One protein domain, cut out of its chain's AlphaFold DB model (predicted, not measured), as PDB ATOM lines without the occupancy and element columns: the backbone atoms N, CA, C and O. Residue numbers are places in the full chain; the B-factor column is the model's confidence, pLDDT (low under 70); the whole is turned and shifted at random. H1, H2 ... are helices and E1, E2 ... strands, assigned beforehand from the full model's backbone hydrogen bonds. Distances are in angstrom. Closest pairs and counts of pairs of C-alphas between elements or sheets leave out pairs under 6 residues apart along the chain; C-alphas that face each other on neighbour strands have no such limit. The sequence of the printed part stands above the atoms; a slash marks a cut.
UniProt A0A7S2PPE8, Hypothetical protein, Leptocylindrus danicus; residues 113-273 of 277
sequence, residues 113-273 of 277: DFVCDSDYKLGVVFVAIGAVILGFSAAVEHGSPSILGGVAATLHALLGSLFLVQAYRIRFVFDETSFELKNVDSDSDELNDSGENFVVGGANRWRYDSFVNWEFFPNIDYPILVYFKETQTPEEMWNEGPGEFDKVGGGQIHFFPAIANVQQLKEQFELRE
ATOM      1  N   ASP A 113      33.919 -54.187  -1.952       91.50
ATOM      2  CA  ASP A 113      33.852 -53.003  -2.796       91.50
ATOM      3  C   ASP A 113      32.531 -52.992  -3.572       91.50
ATOM      4  O   ASP A 113      32.066 -54.021  -4.077       91.50
ATOM      5  N   PHE A 114      31.912 -51.820  -3.651       93.62
ATOM      6  CA  PHE A 114      30.604 -51.648  -4.262       93.62
ATOM      7  C   PHE A 114      30.622 -50.469  -5.226       93.62
ATOM      8  O   PHE A 114      31.014 -49.362  -4.868       93.62
ATOM      9  N   VAL A 115      30.165 -50.698  -6.453       94.12
ATOM     10  CA  VAL A 115      29.999 -49.652  -7.465       94.12
ATOM     11  C   VAL A 115      28.508 -49.400  -7.615       94.12
ATOM     12  O   VAL A 115      27.766 -50.321  -7.948       94.12
ATOM     13  N   CYS A 116      28.064 -48.171  -7.364       94.06
ATOM     14  CA  CYS A 116      26.668 -47.808  -7.573       94.06
ATOM     15  C   CYS A 116      26.327 -47.781  -9.061       94.06
ATOM     16  O   CYS A 116      27.091 -47.269  -9.888       94.06
ATOM     17  N   ASP A 117      25.126 -48.257  -9.372       94.88
ATOM     18  CA  ASP A 117      24.562 -48.172 -10.709       94.88
ATOM     19  C   ASP A 117      24.291 -46.709 -11.081       94.88
ATOM     20  O   ASP A 117      23.861 -45.902 -10.250       94.88
ATOM     21  N   SER A 118      24.499 -46.361 -12.349       93.50
ATOM     22  CA  SER A 118      24.115 -45.050 -12.879       93.50
ATOM     23  C   SER A 118      22.596 -44.879 -12.907       93.50
ATOM     24  O   SER A 118      21.863 -45.807 -13.255       93.50
ATOM     25  N   ASP A 119      22.115 -43.668 -12.624       94.06
ATOM     26  CA  ASP A 119      20.711 -43.288 -12.785       94.06
ATOM     27  C   ASP A 119      20.584 -42.130 -13.788       94.06
ATOM     28  O   ASP A 119      21.106 -41.031 -13.604       94.06
ATOM     29  N   TYR A 120      19.873 -42.392 -14.883       95.31
ATOM     30  CA  TYR A 120      19.674 -41.448 -15.983       95.31
ATOM     31  C   TYR A 120      18.390 -40.622 -15.843       95.31
ATOM     32  O   TYR A 120      18.158 -39.719 -16.653       95.31
ATOM     33  N   LYS A 121      17.541 -40.903 -14.842       94.69
ATOM     34  CA  LYS A 121      16.224 -40.260 -14.684       94.69
ATOM     35  C   LYS A 121      16.336 -38.748 -14.621       94.69
ATOM     36  O   LYS A 121      15.574 -38.073 -15.305       94.69
ATOM     37  N   LEU A 122      17.293 -38.216 -13.857       93.62
ATOM     38  CA  LEU A 122      17.472 -36.771 -13.713       93.62
ATOM     39  C   LEU A 122      17.708 -36.101 -15.075       93.62
ATOM     40  O   LEU A 122      17.034 -35.132 -15.421       93.62
ATOM     41  N   GLY A 123      18.605 -36.663 -15.888       94.00
ATOM     42  CA  GLY A 123      18.877 -36.159 -17.233       94.00
ATOM     43  C   GLY A 123      17.668 -36.260 -18.164       94.00
ATOM     44  O   GLY A 123      17.312 -35.276 -18.815       94.00
ATOM     45  N   VAL A 124      16.983 -37.410 -18.175       96.88
ATOM     46  CA  VAL A 124      15.765 -37.620 -18.980       96.88
ATOM     47  C   VAL A 124      14.667 -36.625 -18.601       96.88
ATOM     48  O   VAL A 124      14.047 -36.040 -19.486       96.88
ATOM     49  N   VAL A 125      14.444 -36.393 -17.306       96.00
ATOM     50  CA  VAL A 125      13.433 -35.449 -16.809       96.00
ATOM     51  C   VAL A 125      13.731 -34.029 -17.282       96.00
ATOM     52  O   VAL A 125      12.833 -33.364 -17.794       96.00
ATOM     53  N   PHE A 126      14.979 -33.563 -17.189       95.38
ATOM     54  CA  PHE A 126      15.341 -32.220 -17.656       95.38
ATOM     55  C   PHE A 126      15.174 -32.056 -19.174       95.38
ATOM     56  O   PHE A 126      14.660 -31.030 -19.626       95.38
ATOM     57  N   VAL A 127      15.522 -33.075 -19.968       97.50
ATOM     58  CA  VAL A 127      15.257 -33.070 -21.418       97.50
ATOM     59  C   VAL A 127      13.753 -33.037 -21.701       97.50
ATOM     60  O   VAL A 127      13.300 -32.247 -22.532       97.50
ATOM     61  N   ALA A 128      12.966 -33.844 -20.986       97.69
ATOM     62  CA  ALA A 128      11.516 -33.880 -21.131       97.69
ATOM     63  C   ALA A 128      10.871 -32.531 -20.774       97.69
ATOM     64  O   ALA A 128      10.015 -32.055 -21.517       97.69
ATOM     65  N   ILE A 129      11.324 -31.869 -19.703       96.25
ATOM     66  CA  ILE A 129      10.891 -30.511 -19.343       96.25
ATOM     67  C   ILE A 129      11.186 -29.535 -20.486       96.25
ATOM     68  O   ILE A 129      10.313 -28.750 -20.853       96.25
ATOM     69  N   GLY A 130      12.370 -29.611 -21.099       95.44
ATOM     70  CA  GLY A 130      12.705 -28.792 -22.266       95.44
ATOM     71  C   GLY A 130      11.722 -28.987 -23.425       95.44
ATOM     72  O   GLY A 130      11.197 -28.012 -23.964       95.44
ATOM     73  N   ALA A 131      11.401 -30.238 -23.764       97.00
ATOM     74  CA  ALA A 131      10.421 -30.554 -24.804       97.00
ATOM     75  C   ALA A 131       9.009 -30.037 -24.464       97.00
ATOM     76  O   ALA A 131       8.326 -29.489 -25.331       97.00
ATOM     77  N   VAL A 132       8.592 -30.150 -23.197       97.81
ATOM     78  CA  VAL A 132       7.308 -29.622 -22.712       97.81
ATOM     79  C   VAL A 132       7.259 -28.099 -22.828       97.81
ATOM     80  O   VAL A 132       6.270 -27.572 -23.335       97.81
ATOM     81  N   ILE A 133       8.316 -27.385 -22.426       96.19
ATOM     82  CA  ILE A 133       8.401 -25.920 -22.553       96.19
ATOM     83  C   ILE A 133       8.268 -25.502 -24.020       96.19
ATOM     84  O   ILE A 133       7.506 -24.584 -24.330       96.19
ATOM     85  N   LEU A 134       8.971 -26.188 -24.926       95.38
ATOM     86  CA  LEU A 134       8.934 -25.885 -26.354       95.38
ATOM     87  C   LEU A 134       7.529 -26.085 -26.935       95.38
ATOM     88  O   LEU A 134       6.996 -25.190 -27.592       95.38
ATOM     89  N   GLY A 135       6.914 -27.239 -26.657       95.00
ATOM     90  CA  GLY A 135       5.572 -27.571 -27.132       95.00
ATOM     91  C   GLY A 135       4.503 -26.640 -26.561       95.00
ATOM     92  O   GLY A 135       3.659 -26.145 -27.305       95.00
ATOM     93  N   PHE A 136       4.573 -26.336 -25.262       95.06
ATOM     94  CA  PHE A 136       3.659 -25.396 -24.616       95.06
ATOM     95  C   PHE A 136       3.801 -23.987 -25.194       95.06
ATOM     96  O   PHE A 136       2.800 -23.343 -25.502       95.06
ATOM     97  N   SER A 137       5.035 -23.519 -25.409       94.50
ATOM     98  CA  SER A 137       5.267 -22.211 -26.015       94.50
ATOM     99  C   SER A 137       4.693 -22.126 -27.428       94.50
ATOM    100  O   SER A 137       4.067 -21.121 -27.747       94.50
ATOM    101  N   ALA A 138       4.855 -23.168 -28.247       94.56
ATOM    102  CA  ALA A 138       4.282 -23.206 -29.591       94.56
ATOM    103  C   ALA A 138       2.748 -23.258 -29.575       94.56
ATOM    104  O   ALA A 138       2.102 -22.627 -30.410       94.56
ATOM    105  N   ALA A 139       2.153 -23.979 -28.620       94.00
ATOM    106  CA  ALA A 139       0.702 -24.053 -28.470       94.00
ATOM    107  C   ALA A 139       0.087 -22.695 -28.095       94.00
ATOM    108  O   ALA A 139      -0.958 -22.327 -28.631       94.00
ATOM    109  N   VAL A 140       0.742 -21.939 -27.207       92.94
ATOM    110  CA  VAL A 140       0.291 -20.599 -26.795       92.94
ATOM    111  C   VAL A 140       0.467 -19.570 -27.917       92.94
ATOM    112  O   VAL A 140      -0.364 -18.678 -28.052       92.94
ATOM    113  N   GLU A 141       1.498 -19.707 -28.751       89.56
ATOM    114  CA  GLU A 141       1.814 -18.770 -29.841       89.56
ATOM    115  C   GLU A 141       1.360 -19.254 -31.231       89.56
ATOM    116  O   GLU A 141       1.928 -18.892 -32.260       89.56
ATOM    117  N   HIS A 142       0.288 -20.049 -31.278       89.00
ATOM    118  CA  HIS A 142      -0.394 -20.445 -32.518       89.00
ATOM    119  C   HIS A 142       0.498 -21.150 -33.560       89.00
ATOM    120  O   HIS A 142       0.316 -20.978 -34.765       89.00
ATOM    121  N   GLY A 143       1.426 -21.994 -33.107       86.94
ATOM    122  CA  GLY A 143       2.169 -22.935 -33.953       86.94
ATOM    123  C   GLY A 143       3.677 -22.700 -34.022       86.94
ATOM    124  O   GLY A 143       4.392 -23.603 -34.452       86.94
ATOM    125  N   SER A 144       4.174 -21.560 -33.544       91.06
ATOM    126  CA  SER A 144       5.612 -21.278 -33.451       91.06
ATOM    127  C   SER A 144       5.985 -20.985 -32.004       91.06
ATOM    128  O   SER A 144       5.298 -20.190 -31.379       91.06
ATOM    129  N   PRO A 145       7.032 -21.601 -31.435       91.38
ATOM    130  CA  PRO A 145       7.464 -21.266 -30.087       91.38
ATOM    131  C   PRO A 145       8.052 -19.856 -30.046       91.38
ATOM    132  O   PRO A 145       8.713 -19.405 -30.984       91.38
ATOM    133  N   SER A 146       7.874 -19.201 -28.906       93.44
ATOM    134  CA  SER A 146       8.444 -17.890 -28.642       93.44
ATOM    135  C   SER A 146       9.955 -17.980 -28.529       93.44
ATOM    136  O   SER A 146      10.504 -19.027 -28.183       93.44
ATOM    137  N   ILE A 147      10.648 -16.860 -28.741       94.06
ATOM    138  CA  ILE A 147      12.100 -16.797 -28.518       94.06
ATOM    139  C   ILE A 147      12.427 -17.211 -27.076       94.06
ATOM    140  O   ILE A 147      13.348 -17.992 -26.850       94.06
ATOM    141  N   LEU A 148      11.644 -16.742 -26.099       92.81
ATOM    142  CA  LEU A 148      11.853 -17.081 -24.693       92.81
ATOM    143  C   LEU A 148      11.605 -18.572 -24.421       92.81
ATOM    144  O   LEU A 148      12.393 -19.200 -23.717       92.81
ATOM    145  N   GLY A 149      10.547 -19.144 -24.997       92.75
ATOM    146  CA  GLY A 149      10.217 -20.563 -24.880       92.75
ATOM    147  C   GLY A 149      11.274 -21.449 -25.532       92.75
ATOM    148  O   GLY A 149      11.718 -22.419 -24.924       92.75
ATOM    149  N   GLY A 150      11.749 -21.072 -26.720       93.38
ATOM    150  CA  GLY A 150      12.836 -21.751 -27.419       93.38
ATOM    151  C   GLY A 150      14.152 -21.718 -26.638       93.38
ATOM    152  O   GLY A 150      14.788 -22.759 -26.465       93.38
ATOM    153  N   VAL A 151      14.541 -20.554 -26.102       95.06
ATOM    154  CA  VAL A 151      15.748 -20.417 -25.266       95.06
ATOM    155  C   VAL A 151      15.623 -21.249 -23.990       95.06
ATOM    156  O   VAL A 151      16.522 -22.029 -23.682       95.06
ATOM    157  N   ALA A 152      14.504 -21.142 -23.270       93.31
ATOM    158  CA  ALA A 152      14.281 -21.899 -22.041       93.31
ATOM    159  C   ALA A 152      14.294 -23.416 -22.290       93.31
ATOM    160  O   ALA A 152      14.965 -24.146 -21.559       93.31
ATOM    161  N   ALA A 153      13.617 -23.889 -23.340       94.81
ATOM    162  CA  ALA A 153      13.619 -25.293 -23.738       94.81
ATOM    163  C   ALA A 153      15.031 -25.799 -24.058       94.81
ATOM    164  O   ALA A 153      15.435 -26.862 -23.584       94.81
ATOM    165  N   THR A 154      15.796 -25.008 -24.814       93.88
ATOM    166  CA  THR A 154      17.172 -25.344 -25.198       93.88
ATOM    167  C   THR A 154      18.074 -25.464 -23.973       93.88
ATOM    168  O   THR A 154      18.803 -26.443 -23.854       93.88
ATOM    169  N   LEU A 155      17.997 -24.526 -23.022       95.31
ATOM    170  CA  LEU A 155      18.796 -24.584 -21.792       95.31
ATOM    171  C   LEU A 155      18.490 -25.837 -20.957       95.31
ATOM    172  O   LEU A 155      19.418 -26.480 -20.470       95.31
ATOM    173  N   HIS A 156      17.217 -26.224 -20.838       94.62
ATOM    174  CA  HIS A 156      16.831 -27.446 -20.122       94.62
ATOM    175  C   HIS A 156      17.308 -28.710 -20.841       94.62
ATOM    176  O   HIS A 156      17.842 -29.612 -20.199       94.62
ATOM    177  N   ALA A 157      17.180 -28.760 -22.168       92.50
ATOM    178  CA  ALA A 157      17.662 -29.884 -22.963       92.50
ATOM    179  C   ALA A 157      19.188 -30.034 -22.873       92.50
ATOM    180  O   ALA A 157      19.684 -31.150 -22.713       92.50
ATOM    181  N   LEU A 158      19.937 -28.927 -22.917       94.50
ATOM    182  CA  LEU A 158      21.393 -28.932 -22.751       94.50
ATOM    183  C   LEU A 158      21.803 -29.384 -21.346       94.50
ATOM    184  O   LEU A 158      22.689 -30.226 -21.215       94.50
ATOM    185  N   LEU A 159      21.139 -28.878 -20.303       93.31
ATOM    186  CA  LEU A 159      21.413 -29.279 -18.924       93.31
ATOM    187  C   LEU A 159      21.080 -30.760 -18.680       93.31
ATOM    188  O   LEU A 159      21.881 -31.484 -18.097       93.31
ATOM    189  N   GLY A 160      19.941 -31.239 -19.183       92.62
ATOM    190  CA  GLY A 160      19.581 -32.655 -19.107       92.62
ATOM    191  C   GLY A 160      20.568 -33.544 -19.863       92.62
ATOM    192  O   GLY A 160      20.996 -34.569 -19.340       92.62
ATOM    193  N   SER A 161      21.014 -33.113 -21.047       93.06
ATOM    194  CA  SER A 161      22.051 -33.813 -21.818       93.06
ATOM    195  C   SER A 161      23.379 -33.880 -21.065       93.06
ATOM    196  O   SER A 161      24.026 -34.925 -21.064       93.06
ATOM    197  N   LEU A 162      23.766 -32.804 -20.371       92.19
ATOM    198  CA  LEU A 162      24.938 -32.808 -19.501       92.19
ATOM    199  C   LEU A 162      24.795 -33.870 -18.405       92.19
ATOM    200  O   LEU A 162      25.705 -34.675 -18.236       92.19
ATOM    201  N   PHE A 163      23.658 -33.934 -17.707       92.50
ATOM    202  CA  PHE A 163      23.435 -34.962 -16.684       92.50
ATOM    203  C   PHE A 163      23.468 -36.384 -17.249       92.50
ATOM    204  O   PHE A 163      24.031 -37.260 -16.602       92.50
ATOM    205  N   LEU A 164      22.948 -36.618 -18.457       91.38
ATOM    206  CA  LEU A 164      23.046 -37.925 -19.119       91.38
ATOM    207  C   LEU A 164      24.501 -38.320 -19.400       91.38
ATOM    208  O   LEU A 164      24.896 -39.452 -19.123       91.38
ATOM    209  N   VAL A 165      25.312 -37.387 -19.908       88.25
ATOM    210  CA  VAL A 165      26.745 -37.623 -20.148       88.25
ATOM    211  C   VAL A 165      27.477 -37.896 -18.837       88.25
ATOM    212  O   VAL A 165      28.302 -38.805 -18.782       88.25
ATOM    213  N   GLN A 166      27.163 -37.155 -17.773       89.12
ATOM    214  CA  GLN A 166      27.787 -37.377 -16.470       89.12
ATOM    215  C   GLN A 166      27.364 -38.717 -15.856       89.12
ATOM    216  O   GLN A 166      28.225 -39.453 -15.388       89.12
ATOM    217  N   ALA A 167      26.082 -39.090 -15.934       88.56
ATOM    218  CA  ALA A 167      25.591 -40.401 -15.496       88.56
ATOM    219  C   ALA A 167      26.272 -41.552 -16.253       88.56
ATOM    220  O   ALA A 167      26.511 -42.622 -15.697       88.56
ATOM    221  N   TYR A 168      26.617 -41.334 -17.525       87.69
ATOM    222  CA  TYR A 168      27.382 -42.299 -18.307       87.69
ATOM    223  C   TYR A 168      28.846 -42.385 -17.865       87.69
ATOM    224  O   TYR A 168      29.357 -43.491 -17.706       87.69
ATOM    225  N   ARG A 169      29.506 -41.244 -17.645       84.38
ATOM    226  CA  ARG A 169      30.954 -41.181 -17.400       84.38
ATOM    227  C   ARG A 169      31.365 -41.431 -15.961       84.38
ATOM    228  O   ARG A 169      32.437 -41.974 -15.759       84.38
ATOM    229  N   ILE A 170      30.558 -41.041 -14.984       87.25
ATOM    230  CA  ILE A 170      30.951 -41.060 -13.573       87.25
ATOM    231  C   ILE A 170      30.367 -42.298 -12.892       87.25
ATOM    232  O   ILE A 170      29.218 -42.680 -13.131       87.25
ATOM    233  N   ARG A 171      31.157 -42.930 -12.027       87.75
ATOM    234  CA  ARG A 171      30.735 -43.996 -11.119       87.75
ATOM    235  C   ARG A 171      31.093 -43.638  -9.692       87.75
ATOM    236  O   ARG A 171      32.170 -43.123  -9.416       87.75
ATOM    237  N   PHE A 172      30.156 -43.944  -8.809       92.75
ATOM    238  CA  PHE A 172      30.283 -43.766  -7.375       92.75
ATOM    239  C   PHE A 172      30.730 -45.108  -6.812       92.75
ATOM    240  O   PHE A 172      30.041 -46.114  -6.997       92.75
ATOM    241  N   VAL A 173      31.909 -45.135  -6.204       93.50
ATOM    242  CA  VAL A 173      32.578 -46.362  -5.779       93.50
ATOM    243  C   VAL A 173      32.828 -46.294  -4.285       93.50
ATOM    244  O   VAL A 173      33.323 -45.301  -3.767       93.50
ATOM    245  N   PHE A 174      32.477 -47.364  -3.596       94.00
ATOM    246  CA  PHE A 174      32.754 -47.567  -2.190       94.00
ATOM    247  C   PHE A 174      33.811 -48.654  -2.075       94.00
ATOM    248  O   PHE A 174      33.508 -49.821  -2.323       94.00
ATOM    249  N   ASP A 175      35.032 -48.270  -1.719       91.38
ATOM    250  CA  ASP A 175      36.121 -49.206  -1.438       91.38
ATOM    251  C   ASP A 175      36.136 -49.610   0.049       91.38
ATOM    252  O   ASP A 175      35.271 -49.202   0.824       91.38
ATOM    253  N   GLU A 176      37.099 -50.412   0.495       89.56
ATOM    254  CA  GLU A 176      37.241 -50.835   1.898       89.56
ATOM    255  C   GLU A 176      37.210 -49.680   2.932       89.56
ATOM    256  O   GLU A 176      36.668 -49.834   4.027       89.56
ATOM    257  N   THR A 177      37.725 -48.499   2.588       90.31
ATOM    258  CA  THR A 177      38.009 -47.379   3.510       90.31
ATOM    259  C   THR A 177      37.456 -46.013   3.089       90.31
ATOM    260  O   THR A 177      37.361 -45.115   3.932       90.31
ATOM    261  N   SER A 178      37.093 -45.840   1.821       93.06
ATOM    262  CA  SER A 178      36.750 -44.561   1.220       93.06
ATOM    263  C   SER A 178      35.672 -44.649   0.151       93.06
ATOM    264  O   SER A 178      35.551 -45.608  -0.609       93.06
ATOM    265  N   PHE A 179      34.922 -43.559   0.080       93.81
ATOM    266  CA  PHE A 179      34.030 -43.217  -1.005       93.81
ATOM    267  C   PHE A 179      34.820 -42.482  -2.098       93.81
ATOM    268  O   PHE A 179      35.565 -41.546  -1.808       93.81
ATOM    269  N   GLU A 180      34.658 -42.895  -3.350       90.94
ATOM    270  CA  GLU A 180      35.410 -42.407  -4.503       90.94
ATOM    271  C   GLU A 180      34.500 -42.116  -5.697       90.94
ATOM    272  O   GLU A 180      33.496 -42.794  -5.933       90.94
ATOM    273  N   LEU A 181      34.906 -41.147  -6.516       88.50
ATOM    274  CA  LEU A 181      34.350 -40.951  -7.850       88.50
ATOM    275  C   LEU A 181      35.355 -41.433  -8.890       88.50
ATOM    276  O   LEU A 181      36.511 -41.016  -8.888       88.50
ATOM    277  N   LYS A 182      34.902 -42.288  -9.805       86.06
ATOM    278  CA  LYS A 182      35.711 -42.816 -10.909       86.06
ATOM    279  C   LYS A 182      35.087 -42.480 -12.248       86.06
ATOM    280  O   LYS A 182      33.865 -42.380 -12.357       86.06
ATOM    281  N   ASN A 183      35.927 -42.321 -13.261       82.31
ATOM    282  CA  ASN A 183      35.484 -42.218 -14.641       82.31
ATOM    283  C   ASN A 183      35.459 -43.608 -15.280       82.31
ATOM    284  O   ASN A 183      36.356 -44.417 -15.062       82.31
ATOM    285  N   VAL A 184      34.447 -43.875 -16.094       78.69
ATOM    286  CA  VAL A 184      34.409 -45.054 -16.959       78.69
ATOM    287  C   VAL A 184      35.259 -44.768 -18.188       78.69
ATOM    288  O   VAL A 184      35.033 -43.767 -18.878       78.69
ATOM    289  N   ASP A 185      36.228 -45.638 -18.457       69.31
ATOM    290  CA  ASP A 185      36.952 -45.613 -19.717       69.31
ATOM    291  C   ASP A 185      35.993 -45.926 -20.868       69.31
ATOM    292  O   ASP A 185      35.221 -46.883 -20.825       69.31
ATOM    293  N   SER A 186      36.039 -45.100 -21.909       57.78
ATOM    294  CA  SER A 186      35.147 -45.235 -23.062       57.78
ATOM    295  C   SER A 186      35.458 -46.485 -23.888       57.78
ATOM    296  O   SER A 186      34.579 -46.954 -24.608       57.78
ATOM    297  N   ASP A 187      36.680 -47.017 -23.762       59.66
ATOM    298  CA  ASP A 187      37.195 -48.084 -24.619       59.66
ATOM    299  C   ASP A 187      37.286 -49.458 -23.926       59.66
ATOM    300  O   ASP A 187      37.405 -50.471 -24.619       59.66
ATOM    301  N   SER A 188      37.211 -49.533 -22.588       56.50
ATOM    302  CA  SER A 188      37.447 -50.790 -21.849       56.50
ATOM    303  C   SER A 188      36.467 -51.109 -20.711       56.50
ATOM    304  O   SER A 188      36.645 -52.136 -20.059       56.50
ATOM    305  N   ASP A 189      35.437 -50.286 -20.460       61.50
ATOM    306  CA  ASP A 189      34.570 -50.376 -19.262       61.50
ATOM    307  C   ASP A 189      35.362 -50.382 -17.924       61.50
ATOM    308  O   ASP A 189      34.798 -50.629 -16.853       61.50
ATOM    309  N   GLU A 190      36.669 -50.096 -17.953       70.81
ATOM    310  CA  GLU A 190      37.521 -50.033 -16.769       70.81
ATOM    311  C   GLU A 190      37.283 -48.718 -16.015       70.81
ATOM    312  O   GLU A 190      37.029 -47.662 -16.600       70.81
ATOM    313  N   LEU A 191      37.338 -48.782 -14.682       72.62
ATOM    314  CA  LEU A 191      37.163 -47.614 -13.822       72.62
ATOM    315  C   LEU A 191      38.512 -46.932 -13.604       72.62
ATOM    316  O   LEU A 191      39.341 -47.413 -12.830       72.62
ATOM    317  N   ASN A 192      38.694 -45.792 -14.257       71.31
ATOM    318  CA  ASN A 192      39.853 -44.929 -14.096       71.31
ATOM    319  C   ASN A 192      39.603 -43.887 -13.001       71.31
ATOM    320  O   ASN A 192      38.460 -43.524 -12.706       71.31
ATOM    321  N   ASP A 193      40.680 -43.378 -12.405       66.50
ATOM    322  CA  ASP A 193      40.586 -42.267 -11.459       66.50
ATOM    323  C   ASP A 193      39.891 -41.066 -12.128       66.50
ATOM    324  O   ASP A 193      40.136 -40.756 -13.301       66.50
ATOM    325  N   SER A 194      38.980 -40.402 -11.410       58.12
ATOM    326  CA  SER A 194      38.269 -39.243 -11.958       58.12
ATOM    327  C   SER A 194      39.149 -37.992 -12.071       58.12
ATOM    328  O   SER A 194      38.721 -37.001 -12.668       58.12
ATOM    329  N   GLY A 195      40.386 -38.073 -11.571       59.03
ATOM    330  CA  GLY A 195      41.391 -37.017 -11.590       59.03
ATOM    331  C   GLY A 195      41.437 -36.236 -10.277       59.03
ATOM    332  O   GLY A 195      40.775 -36.584  -9.298       59.03
ATOM    333  N   GLU A 196      42.225 -35.160 -10.258       54.16
ATOM    334  CA  GLU A 196      42.260 -34.251  -9.111       54.16
ATOM    335  C   GLU A 196      40.948 -33.467  -8.985       54.16
ATOM    336  O   GLU A 196      40.381 -32.959  -9.957       54.16
ATOM    337  N   ASN A 197      40.473 -33.341  -7.753       56.66
ATOM    338  CA  ASN A 197      39.376 -32.493  -7.360       56.66
ATOM    339  C   ASN A 197      39.758 -31.035  -7.623       56.66
ATOM    340  O   ASN A 197      40.608 -30.461  -6.946       56.66
ATOM    341  N   PHE A 198      39.090 -30.434  -8.603       48.66
ATOM    342  CA  PHE A 198      39.350 -29.066  -9.046       48.66
ATOM    343  C   PHE A 198      39.181 -28.010  -7.940       48.66
ATOM    344  O   PHE A 198      39.755 -26.932  -8.050       48.66
ATOM    345  N   VAL A 199      38.380 -28.292  -6.905       47.06
ATOM    346  CA  VAL A 199      38.066 -27.317  -5.848       47.06
ATOM    347  C   VAL A 199      39.076 -27.367  -4.708       47.06
ATOM    348  O   VAL A 199      39.485 -26.321  -4.231       47.06
ATOM    349  N   VAL A 200      39.477 -28.561  -4.269       41.16
ATOM    350  CA  VAL A 200      40.294 -28.721  -3.047       41.16
ATOM    351  C   VAL A 200      41.691 -29.292  -3.303       41.16
ATOM    352  O   VAL A 200      42.502 -29.343  -2.383       41.16
ATOM    353  N   GLY A 201      41.998 -29.692  -4.541       49.12
ATOM    354  CA  GLY A 201      43.217 -30.427  -4.884       49.12
ATOM    355  C   GLY A 201      43.203 -31.874  -4.363       49.12
ATOM    356  O   GLY A 201      42.585 -32.185  -3.348       49.12
ATOM    357  N   GLY A 202      43.882 -32.789  -5.063       58.47
ATOM    358  CA  GLY A 202      43.965 -34.214  -4.693       58.47
ATOM    359  C   GLY A 202      42.835 -35.091  -5.251       58.47
ATOM    360  O   GLY A 202      41.885 -34.586  -5.828       58.47
ATOM    361  N   ALA A 203      42.941 -36.418  -5.144       65.75
ATOM    362  CA  ALA A 203      41.983 -37.356  -5.753       65.75
ATOM    363  C   ALA A 203      40.546 -37.182  -5.210       65.75
ATOM    364  O   ALA A 203      40.364 -36.860  -4.035       65.75
ATOM    365  N   ASN A 204      39.518 -37.445  -6.031       82.38
ATOM    366  CA  ASN A 204      38.108 -37.481  -5.596       82.38
ATOM    367  C   ASN A 204      37.820 -38.730  -4.738       82.38
ATOM    368  O   ASN A 204      37.084 -39.631  -5.150       82.38
ATOM    369  N   ARG A 205      38.444 -38.779  -3.557       89.12
ATOM    370  CA  ARG A 205      38.450 -39.885  -2.601       89.12
ATOM    371  C   ARG A 205      38.343 -39.357  -1.173       89.12
ATOM    372  O   ARG A 205      39.217 -38.630  -0.702       89.12
ATOM    373  N   TRP A 206      37.333 -39.822  -0.450       92.69
ATOM    374  CA  TRP A 206      37.021 -39.393   0.911       92.69
ATOM    375  C   TRP A 206      36.893 -40.596   1.835       92.69
ATOM    376  O   TRP A 206      36.133 -41.521   1.560       92.69
ATOM    377  N   ARG A 207      37.650 -40.623   2.931       93.75
ATOM    378  CA  ARG A 207      37.564 -41.694   3.933       93.75
ATOM    379  C   ARG A 207      36.230 -41.646   4.667       93.75
ATOM    380  O   ARG A 207      35.740 -40.573   4.987       93.75
ATOM    381  N   TYR A 208      35.665 -42.806   4.991       94.62
ATOM    382  CA  TYR A 208      34.370 -42.860   5.686       94.62
ATOM    383  C   TYR A 208      34.397 -42.181   7.059       94.62
ATOM    384  O   TYR A 208      33.398 -41.607   7.482       94.62
ATOM    385  N   ASP A 209      35.552 -42.202   7.730       93.75
ATOM    386  CA  ASP A 209      35.744 -41.589   9.045       93.75
ATOM    387  C   ASP A 209      35.778 -40.054   9.018       93.75
ATOM    388  O   ASP A 209      35.616 -39.431  10.065       93.75
ATOM    389  N   SER A 210      35.959 -39.435   7.844       94.06
ATOM    390  CA  SER A 210      35.929 -37.978   7.714       94.06
ATOM    391  C   SER A 210      34.522 -37.423   7.522       94.06
ATOM    392  O   SER A 210      34.336 -36.217   7.671       94.06
ATOM    393  N   PHE A 211      33.526 -38.261   7.211       95.44
ATOM    394  CA  PHE A 211      32.156 -37.808   6.977       95.44
ATOM    395  C   PHE A 211      31.545 -37.257   8.265       95.44
ATOM    396  O   PHE A 211      31.602 -37.878   9.326       95.44
ATOM    397  N   VAL A 212      30.910 -36.094   8.139       94.25
ATOM    398  CA  VAL A 212      30.173 -35.406   9.205       94.25
ATOM    399  C   VAL A 212      28.678 -35.480   8.948       94.25
ATOM    400  O   VAL A 212      27.902 -35.682   9.876       94.25
ATOM    401  N   ASN A 213      28.265 -35.284   7.695       94.44
ATOM    402  CA  ASN A 213      26.864 -35.354   7.318       94.44
ATOM    403  C   ASN A 213      26.700 -35.743   5.848       94.44
ATOM    404  O   ASN A 213      27.594 -35.499   5.037       94.44
ATOM    405  N   TRP A 214      25.540 -36.281   5.490       94.81
ATOM    406  CA  TRP A 214      25.136 -36.527   4.109       94.81
ATOM    407  C   TRP A 214      23.615 -36.469   3.967       94.81
ATOM    408  O   TRP A 214      22.869 -36.862   4.864       94.81
ATOM    409  N   GLU A 215      23.144 -35.965   2.827       94.50
ATOM    410  CA  GLU A 215      21.714 -35.827   2.557       94.50
ATOM    411  C   GLU A 215      21.396 -35.805   1.056       94.50
ATOM    412  O   GLU A 215      22.247 -35.500   0.217       94.50
ATOM    413  N   PHE A 216      20.144 -36.112   0.718       93.94
ATOM    414  CA  PHE A 216      19.617 -36.060  -0.642       93.94
ATOM    415  C   PHE A 216      18.575 -34.948  -0.770       93.94
ATOM    416  O   PHE A 216      17.570 -34.931  -0.059       93.94
ATOM    417  N   PHE A 217      18.784 -34.029  -1.710       91.75
ATOM    418  CA  PHE A 217      17.916 -32.868  -1.899       91.75
ATOM    419  C   PHE A 217      17.118 -32.954  -3.199       91.75
ATOM    420  O   PHE A 217      17.703 -33.282  -4.232       91.75
ATOM    421  N   PRO A 218      15.832 -32.550  -3.204       90.25
ATOM    422  CA  PRO A 218      15.023 -32.106  -2.058       90.25
ATOM    423  C   PRO A 218      14.591 -33.229  -1.098       90.25
ATOM    424  O   PRO A 218      14.260 -32.944   0.048       90.25
ATOM    425  N   ASN A 219      14.550 -34.472  -1.573       89.69
ATOM    426  CA  ASN A 219      14.323 -35.684  -0.788       89.69
ATOM    427  C   ASN A 219      14.867 -36.893  -1.568       89.69
ATOM    428  O   ASN A 219      15.268 -36.753  -2.725       89.69
ATOM    429  N   ILE A 220      14.857 -38.075  -0.952       89.62
ATOM    430  CA  ILE A 220      15.385 -39.304  -1.558       89.62
ATOM    431  C   ILE A 220      14.524 -39.886  -2.689       89.62
ATOM    432  O   ILE A 220      15.059 -40.569  -3.558       89.62
ATOM    433  N   ASP A 221      13.218 -39.615  -2.710       88.31
ATOM    434  CA  ASP A 221      12.313 -40.144  -3.740       88.31
ATOM    435  C   ASP A 221      12.465 -39.388  -5.071       88.31
ATOM    436  O   ASP A 221      12.331 -39.965  -6.152       88.31
ATOM    437  N   TYR A 222      12.787 -38.092  -4.992       88.00
ATOM    438  CA  TYR A 222      12.996 -37.199  -6.133       88.00
ATOM    439  C   TYR A 222      14.284 -36.380  -5.987       88.00
ATOM    440  O   TYR A 222      14.227 -35.147  -5.944       88.00
ATOM    441  N   PRO A 223      15.454 -37.028  -5.899       91.25
ATOM    442  CA  PRO A 223      16.698 -36.338  -5.640       91.25
ATOM    443  C   PRO A 223      17.188 -35.647  -6.910       91.25
ATOM    444  O   PRO A 223      17.182 -36.196  -8.011       91.25
ATOM    445  N   ILE A 224      17.641 -34.417  -6.732       90.81
ATOM    446  CA  ILE A 224      18.341 -33.615  -7.733       90.81
ATOM    447  C   ILE A 224      19.820 -33.545  -7.362       90.81
ATOM    448  O   ILE A 224      20.675 -33.600  -8.246       90.81
ATOM    449  N   LEU A 225      20.123 -33.452  -6.064       92.88
ATOM    450  CA  LEU A 225      21.477 -33.318  -5.543       92.88
ATOM    451  C   LEU A 225      21.751 -34.341  -4.442       92.88
ATOM    452  O   LEU A 225      20.916 -34.578  -3.569       92.88
ATOM    453  N   VAL A 226      22.960 -34.884  -4.472       92.50
ATOM    454  CA  VAL A 226      23.598 -35.604  -3.376       92.50
ATOM    455  C   VAL A 226      24.535 -34.626  -2.683       92.50
ATOM    456  O   VAL A 226      25.333 -33.953  -3.339       92.50
ATOM    457  N   TYR A 227      24.425 -34.542  -1.367       92.81
ATOM    458  CA  TYR A 227      25.252 -33.708  -0.514       92.81
ATOM    459  C   TYR A 227      26.000 -34.583   0.478       92.81
ATOM    460  O   TYR A 227      25.409 -35.479   1.081       92.81
ATOM    461  N   PHE A 228      27.269 -34.269   0.706       93.31
ATOM    462  CA  PHE A 228      27.944 -34.691   1.923       93.31
ATOM    463  C   PHE A 228      28.925 -33.633   2.404       93.31
ATOM    464  O   PHE A 228      29.316 -32.722   1.670       93.31
ATOM    465  N   LYS A 229      29.302 -33.771   3.666       92.69
ATOM    466  CA  LYS A 229      30.241 -32.913   4.362       92.69
ATOM    467  C   LYS A 229      31.285 -33.750   5.067       92.69
ATOM    468  O   LYS A 229      30.947 -34.773   5.661       92.69
ATOM    469  N   GLU A 230      32.526 -33.293   5.025       93.06
ATOM    470  CA  GLU A 230      33.671 -34.072   5.477       93.06
ATOM    471  C   GLU A 230      34.787 -33.204   6.088       93.06
ATOM    472  O   GLU A 230      34.797 -31.993   5.900       93.06
ATOM    473  N   THR A 231      35.708 -33.804   6.845       93.44
ATOM    474  CA  THR A 231      36.800 -33.102   7.563       93.44
ATOM    475  C   THR A 231      38.210 -33.493   7.118       93.44
ATOM    476  O   THR A 231      39.185 -33.076   7.739       93.44
ATOM    477  N   GLN A 232      38.359 -34.313   6.076       91.88
ATOM    478  CA  GLN A 232      39.667 -34.707   5.552       91.88
ATOM    479  C   GLN A 232      40.307 -33.584   4.723       91.88
ATOM    480  O   GLN A 232      41.536 -33.507   4.699       91.88
ATOM    481  N   THR A 233      39.526 -32.725   4.061       86.81
ATOM    482  CA  THR A 233      40.048 -31.506   3.429       86.81
ATOM    483  C   THR A 233      40.629 -30.575   4.505       86.81
ATOM    484  O   THR A 233      40.013 -30.445   5.564       86.81
ATOM    485  N   PRO A 234      41.776 -29.908   4.277       87.44
ATOM    486  CA  PRO A 234      42.331 -28.944   5.230       87.44
ATOM    487  C   PRO A 234      41.370 -27.789   5.546       87.44
ATOM    488  O   PRO A 234      40.654 -27.316   4.661       87.44
ATOM    489  N   GLU A 235      41.367 -27.318   6.797       87.69
ATOM    490  CA  GLU A 235      40.425 -26.295   7.283       87.69
ATOM    491  C   GLU A 235      40.517 -24.979   6.503       87.69
ATOM    492  O   GLU A 235      39.510 -24.305   6.285       87.69
ATOM    493  N   GLU A 236      41.713 -24.624   6.035       86.06
ATOM    494  CA  GLU A 236      41.950 -23.448   5.203       86.06
ATOM    495  C   GLU A 236      41.157 -23.470   3.886       86.06
ATOM    496  O   GLU A 236      40.782 -22.407   3.394       86.06
ATOM    497  N   MET A 237      40.836 -24.659   3.366       82.25
ATOM    498  CA  MET A 237      40.100 -24.844   2.111       82.25
ATOM    499  C   MET A 237      38.588 -24.968   2.323       82.25
ATOM    500  O   MET A 237      37.839 -24.901   1.354       82.25
ATOM    501  N   TRP A 238      38.107 -25.103   3.567       85.31
ATOM    502  CA  TRP A 238      36.680 -25.326   3.858       85.31
ATOM    503  C   TRP A 238      35.764 -24.196   3.398       85.31
ATOM    504  O   TRP A 238      34.561 -24.401   3.277       85.31
ATOM    505  N   ASN A 239      36.314 -23.006   3.161       82.81
ATOM    506  CA  ASN A 239      35.565 -21.850   2.676       82.81
ATOM    507  C   ASN A 239      35.672 -21.675   1.155       82.81
ATOM    508  O   ASN A 239      35.196 -20.672   0.626       82.81
ATOM    509  N   GLU A 240      36.288 -22.619   0.443       80.25
ATOM    510  CA  GLU A 240      36.415 -22.565  -1.007       80.25
ATOM    511  C   GLU A 240      35.260 -23.286  -1.719       80.25
ATOM    512  O   GLU A 240      34.697 -24.294  -1.266       80.25
ATOM    513  N   GLY A 241      34.868 -22.732  -2.869       79.94
ATOM    514  CA  GLY A 241      33.800 -23.262  -3.711       79.94
ATOM    515  C   GLY A 241      32.455 -23.370  -2.971       79.94
ATOM    516  O   GLY A 241      31.934 -22.359  -2.504       79.94
ATOM    517  N   PRO A 242      31.837 -24.562  -2.879       74.00
ATOM    518  CA  PRO A 242      30.566 -24.733  -2.172       74.00
ATOM    519  C   PRO A 242      30.672 -24.498  -0.655       74.00
ATOM    520  O   PRO A 242      29.647 -24.279  -0.011       74.00
ATOM    521  N   GLY A 243      31.884 -24.534  -0.095       76.50
ATOM    522  CA  GLY A 243      32.155 -24.286   1.316       76.50
ATOM    523  C   GLY A 243      31.948 -22.830   1.743       76.50
ATOM    524  O   GLY A 243      31.519 -22.581   2.864       76.50
ATOM    525  N   GLU A 244      32.099 -21.868   0.822       80.25
ATOM    526  CA  GLU A 244      31.805 -20.437   1.055       80.25
ATOM    527  C   GLU A 244      30.360 -20.208   1.544       80.25
ATOM    528  O   GLU A 244      30.038 -19.229   2.219       80.25
ATOM    529  N   PHE A 245      29.462 -21.135   1.207       76.81
ATOM    530  CA  PHE A 245      28.052 -21.074   1.569       76.81
ATOM    531  C   PHE A 245      27.718 -21.739   2.904       76.81
ATOM    532  O   PHE A 245      26.572 -21.629   3.360       76.81
ATOM    533  N   ASP A 246      28.675 -22.418   3.538       79.62
ATOM    534  CA  ASP A 246      28.462 -23.059   4.825       79.62
ATOM    535  C   ASP A 246      28.513 -22.039   5.966       79.62
ATOM    536  O   ASP A 246      29.564 -21.542   6.359       79.62
ATOM    537  N   LYS A 247      27.351 -21.746   6.552       75.06
ATOM    538  CA  LYS A 247      27.253 -20.861   7.726       75.06
ATOM    539  C   LYS A 247      27.477 -21.592   9.046       75.06
ATOM    540  O   LYS A 247      27.572 -20.940  10.082       75.06
ATOM    541  N   VAL A 248      27.469 -22.923   9.022       78.69
ATOM    542  CA  VAL A 248      27.626 -23.771  10.207       78.69
ATOM    543  C   VAL A 248      29.104 -24.090  10.427       78.69
ATOM    544  O   VAL A 248      29.554 -24.103  11.569       78.69
ATOM    545  N   GLY A 249      29.864 -24.289   9.344       78.69
ATOM    546  CA  GLY A 249      31.279 -24.659   9.398       78.69
ATOM    547  C   GLY A 249      31.498 -26.053   9.996       78.69
ATOM    548  O   GLY A 249      30.544 -26.755  10.339       78.69
ATOM    549  N   GLY A 250      32.751 -26.499  10.102       84.81
ATOM    550  CA  GLY A 250      33.085 -27.839  10.618       84.81
ATOM    551  C   GLY A 250      33.194 -28.922   9.540       84.81
ATOM    552  O   GLY A 250      32.796 -30.060   9.780       84.81
ATOM    553  N   GLY A 251      33.643 -28.555   8.339       89.00
ATOM    554  CA  GLY A 251      33.950 -29.483   7.252       89.00
ATOM    555  C   GLY A 251      33.759 -28.868   5.866       89.00
ATOM    556  O   GLY A 251      32.982 -27.927   5.706       89.00
ATOM    557  N   GLN A 252      34.414 -29.444   4.863       88.94
ATOM    558  CA  GLN A 252      34.200 -29.127   3.458       88.94
ATOM    559  C   GLN A 252      32.883 -29.733   2.974       88.94
ATOM    560  O   GLN A 252      32.569 -30.895   3.240       88.94
ATOM    561  N   ILE A 253      32.122 -28.948   2.216       89.69
ATOM    562  CA  ILE A 253      30.891 -29.399   1.571       89.69
ATOM    563  C   ILE A 253      31.180 -29.894   0.156       89.69
ATOM    564  O   ILE A 253      31.913 -29.257  -0.602       89.69
ATOM    565  N   HIS A 254      30.510 -30.975  -0.235       88.38
ATOM    566  CA  HIS A 254      30.484 -31.474  -1.599       88.38
ATOM    567  C   HIS A 254      29.043 -31.651  -2.095       88.38
ATOM    568  O   HIS A 254      28.171 -32.134  -1.371       88.38
ATOM    569  N   PHE A 255      28.806 -31.277  -3.356       89.50
ATOM    570  CA  PHE A 255      27.534 -31.477  -4.049       89.50
ATOM    571  C   PHE A 255      27.755 -32.191  -5.375       89.50
ATOM    572  O   PHE A 255      28.605 -31.786  -6.171       89.50
ATOM    573  N   PHE A 256      26.914 -33.182  -5.648       89.12
ATOM    574  CA  PHE A 256      26.882 -33.894  -6.920       89.12
ATOM    575  C   PHE A 256      25.449 -33.958  -7.433       89.12
ATOM    576  O   PHE A 256      24.523 -34.079  -6.631       89.12
ATOM    577  N   PRO A 257      25.224 -33.898  -8.753       91.19
ATOM    578  CA  PRO A 257      23.908 -34.209  -9.287       91.19
ATOM    579  C   PRO A 257      23.554 -35.669  -8.963       91.19
ATOM    580  O   PRO A 257      24.432 -36.529  -8.909       91.19
ATOM    581  N   ALA A 258      22.273 -35.964  -8.748       93.38
ATOM    582  CA  ALA A 258      21.781 -37.314  -8.461       93.38
ATOM    583  C   ALA A 258      21.755 -38.187  -9.734       93.38
ATOM    584  O   ALA A 258      20.702 -38.509 -10.277       93.38
ATOM    585  N   ILE A 259      22.948 -38.515 -10.236       92.25
ATOM    586  CA  ILE A 259      23.202 -39.275 -11.476       92.25
ATOM    587  C   ILE A 259      23.564 -40.748 -11.228       92.25
ATOM    588  O   ILE A 259      23.899 -41.478 -12.159       92.25
ATOM    589  N   ALA A 260      23.525 -41.180  -9.970       94.44
ATOM    590  CA  ALA A 260      23.688 -42.564  -9.546       94.44
ATOM    591  C   ALA A 260      22.463 -42.997  -8.741       94.44
ATOM    592  O   ALA A 260      21.678 -42.162  -8.282       94.44
ATOM    593  N   ASN A 261      22.297 -44.303  -8.566       96.19
ATOM    594  CA  ASN A 261      21.214 -44.868  -7.784       96.19
ATOM    595  C   ASN A 261      21.330 -44.415  -6.319       96.19
ATOM    596  O   ASN A 261      22.142 -44.918  -5.543       96.19
ATOM    597  N   VAL A 262      20.490 -43.452  -5.943       95.00
ATOM    598  CA  VAL A 262      20.514 -42.824  -4.616       95.00
ATOM    599  C   VAL A 262      20.159 -43.775  -3.481       95.00
ATOM    600  O   VAL A 262      20.629 -43.592  -2.363       95.00
ATOM    601  N   GLN A 263      19.370 -44.810  -3.768       95.88
ATOM    602  CA  GLN A 263      18.988 -45.800  -2.775       95.88
ATOM    603  C   GLN A 263      20.195 -46.676  -2.433       95.88
ATOM    604  O   GLN A 263      20.494 -46.875  -1.260       95.88
ATOM    605  N   GLN A 264      20.959 -47.090  -3.451       96.62
ATOM    606  CA  GLN A 264      22.237 -47.775  -3.251       96.62
ATOM    607  C   GLN A 264      23.256 -46.875  -2.542       96.62
ATOM    608  O   GLN A 264      23.941 -47.339  -1.636       96.62
ATOM    609  N   LEU A 265      23.342 -45.590  -2.910       96.00
ATOM    610  CA  LEU A 265      24.222 -44.633  -2.226       96.00
ATOM    611  C   LEU A 265      23.891 -44.531  -0.735       96.00
ATOM    612  O   LEU A 265      24.786 -44.646   0.098       96.00
ATOM    613  N   LYS A 266      22.608 -44.360  -0.396       96.31
ATOM    614  CA  LYS A 266      22.141 -44.321   0.994       96.31
ATOM    615  C   LYS A 266      22.514 -45.599   1.738       96.31
ATOM    616  O   LYS A 266      23.086 -45.524   2.819       96.31
ATOM    617  N   GLU A 267      22.201 -46.754   1.156       96.50
ATOM    618  CA  GLU A 267      22.492 -48.054   1.762       96.50
ATOM    619  C   GLU A 267      23.986 -48.231   2.032       96.50
ATOM    620  O   GLU A 267      24.352 -48.721   3.094       96.50
ATOM    621  N   GLN A 268      24.856 -47.798   1.116       95.88
ATOM    622  CA  GLN A 268      26.303 -47.887   1.303       95.88
ATOM    623  C   GLN A 268      26.839 -46.898   2.340       95.88
ATOM    624  O   GLN A 268      27.701 -47.281   3.130       95.88
ATOM    625  N   PHE A 269      26.325 -45.664   2.391       95.62
ATOM    626  CA  PHE A 269      26.686 -44.720   3.454       95.62
ATOM    627  C   PHE A 269      26.290 -45.247   4.837       95.62
ATOM    628  O   PHE A 269      27.078 -45.153   5.777       95.62
ATOM    629  N   GLU A 270      25.105 -45.846   4.960       95.31
ATOM    630  CA  GLU A 270      24.632 -46.452   6.209       95.31
ATOM    631  C   GLU A 270      25.432 -47.709   6.572       95.31
ATOM    632  O   GLU A 270      25.881 -47.845   7.708       95.31
ATOM    633  N   LEU A 271      25.667 -48.607   5.609       94.81
ATOM    634  CA  LEU A 271      26.415 -49.854   5.805       94.81
ATOM    635  C   LEU A 271      27.857 -49.608   6.264       94.81
ATOM    636  O   LEU A 271      28.428 -50.434   6.974       94.81
ATOM    637  N   ARG A 272      28.453 -48.495   5.836       93.69
ATOM    638  CA  ARG A 272      29.846 -48.126   6.126       93.69
ATOM    639  C   ARG A 272      29.973 -47.127   7.269       93.69
ATOM    640  O   ARG A 272      31.073 -46.641   7.523       93.69
ATOM    641  N   GLU A 273      28.864 -46.889   7.968       93.69
ATOM    642  CA  GLU A 273      28.782 -46.073   9.178       93.69
ATOM    643  C   GLU A 273      29.266 -44.628   8.960       93.69
ATOM    644  O   GLU A 273      29.858 -44.019   9.849       93.69
TER     645      GLU A 273
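AT A GLANCE: This is residues 113 to 273 of the 277 residues of the protein "Hypothetical protein" of Leptocylindrus danicus (UniProt A0A7S2PPE8). A long helical hairpin, H1 and H2, forms an arm that makes the longest axis, joined at one end to a head built of two small sheets. In the head, H4 packs along E5 of the three-stranded sheet E5 E6 E7 and also comes near E1 and E2 of the branched sheet E1 E2 E3 E4, while short H3 lies beside E7 at the other edge of its sheet. The printed part has 161 residues with four named helices and seven named strands, in the order H1 H2 E1 E2 E3 E4 E5 E6 H3 E7 H4; neighbour strands are antiparallel in both sheets, and the class is mixed, helices and strands. It is only just loose, close to compact, with a radius of gyration of the C-alphas of 18.4 A and spans of 59 by 41 by 28 A.

HOW THE PARTS SIT: In the branched sheet E2, residues 178 to 184, has three neighbours, with E1, residues 170 to 174, on one side of it and E3, residues 191 to 193, and E4, residues 205 to 207, on the other side. The pairing is staggered: E4 lies beside residues 178 to 180 of E2, E1 beside 179 to 183 and E3 beside 182 to 184. E1, E2 and E3 form a meander, each strand the antiparallel neighbour of the one before. Within hydrogen-bond range are N 171 and O 182 at 2.8 A, N 183 and O 192 at 2.9 A, and N 179 and O 206 at 2.8 A. Residues 114 to 115 also pair antiparallel with residues 173 to 174 of E1. The other sheet has the order E5, residues 211 to 217, E6, residues 225 to 230, and E7, residues 252 to 257. E5 and E6 form a hairpin, with N 215 and O 227 at 2.9 A; between E6 and E7, N 226 and O 256 are 2.8 A apart. E4 and E5 meet only through their link. H4, residues 262 to 271, is on the sheet E5 E6 E7 at a height of 10.0 A, from a local plane fitted to only just enough C-alphas, 6. It lies over E5 and runs along the strands, at 22 degrees to E5 on the local plane. H4 only grazes the branched sheet; its closest C-alpha pair with E1 is Gln 268 and Phe 174, 7.3 A. H3, residues 241 to 245, only grazes the sheet E5 E6 E7, and its closest C-alpha pair with E7 is Gly 243 and Ile 253, 5.3 A. H2, residues 147 to 169, only grazes the branched sheet with residues 166 to 169. H1, residues 121 to 140, touches H2 in a helical hairpin, opposite ways at a shallow tilt of 14 degrees, with Gly 130 and Ala 153 the closest C-alphas at 3.9 A. In H1, H2 and H4 every O i to N i+4 pair is within hydrogen-bond range; in H3 it is 0 of 1, beside 2 of 2 O i to N i+3 pairs.

IN THESE COORDINATES: E2, residues 178 to 184, is 18.3 A long; E5, 211 to 217, 17.5 A; E7, 252 to 257, 17.2 A; and E6, 225 to 230, 16.5 A. H1 runs 28.1 A from C-alpha 121 at (16.224, -40.260, -14.684) to C-alpha 140, and H2 runs 32.8 A from residue 147 to residue 169. H4 is 13.9 A long and ends with C-alpha 271 at (26.415, -49.854, 5.805).

THE WHOLE: The two C-alphas farthest apart are those of His 142 and Glu 176, 59.4 A. The printed part, residues 113 to 273, has no cut. The link from E3 to E4, 11 residues, is long. The mean pLDDT of the printed part is 87.4; residues 185 to 189 and 193 to 203 are under 70.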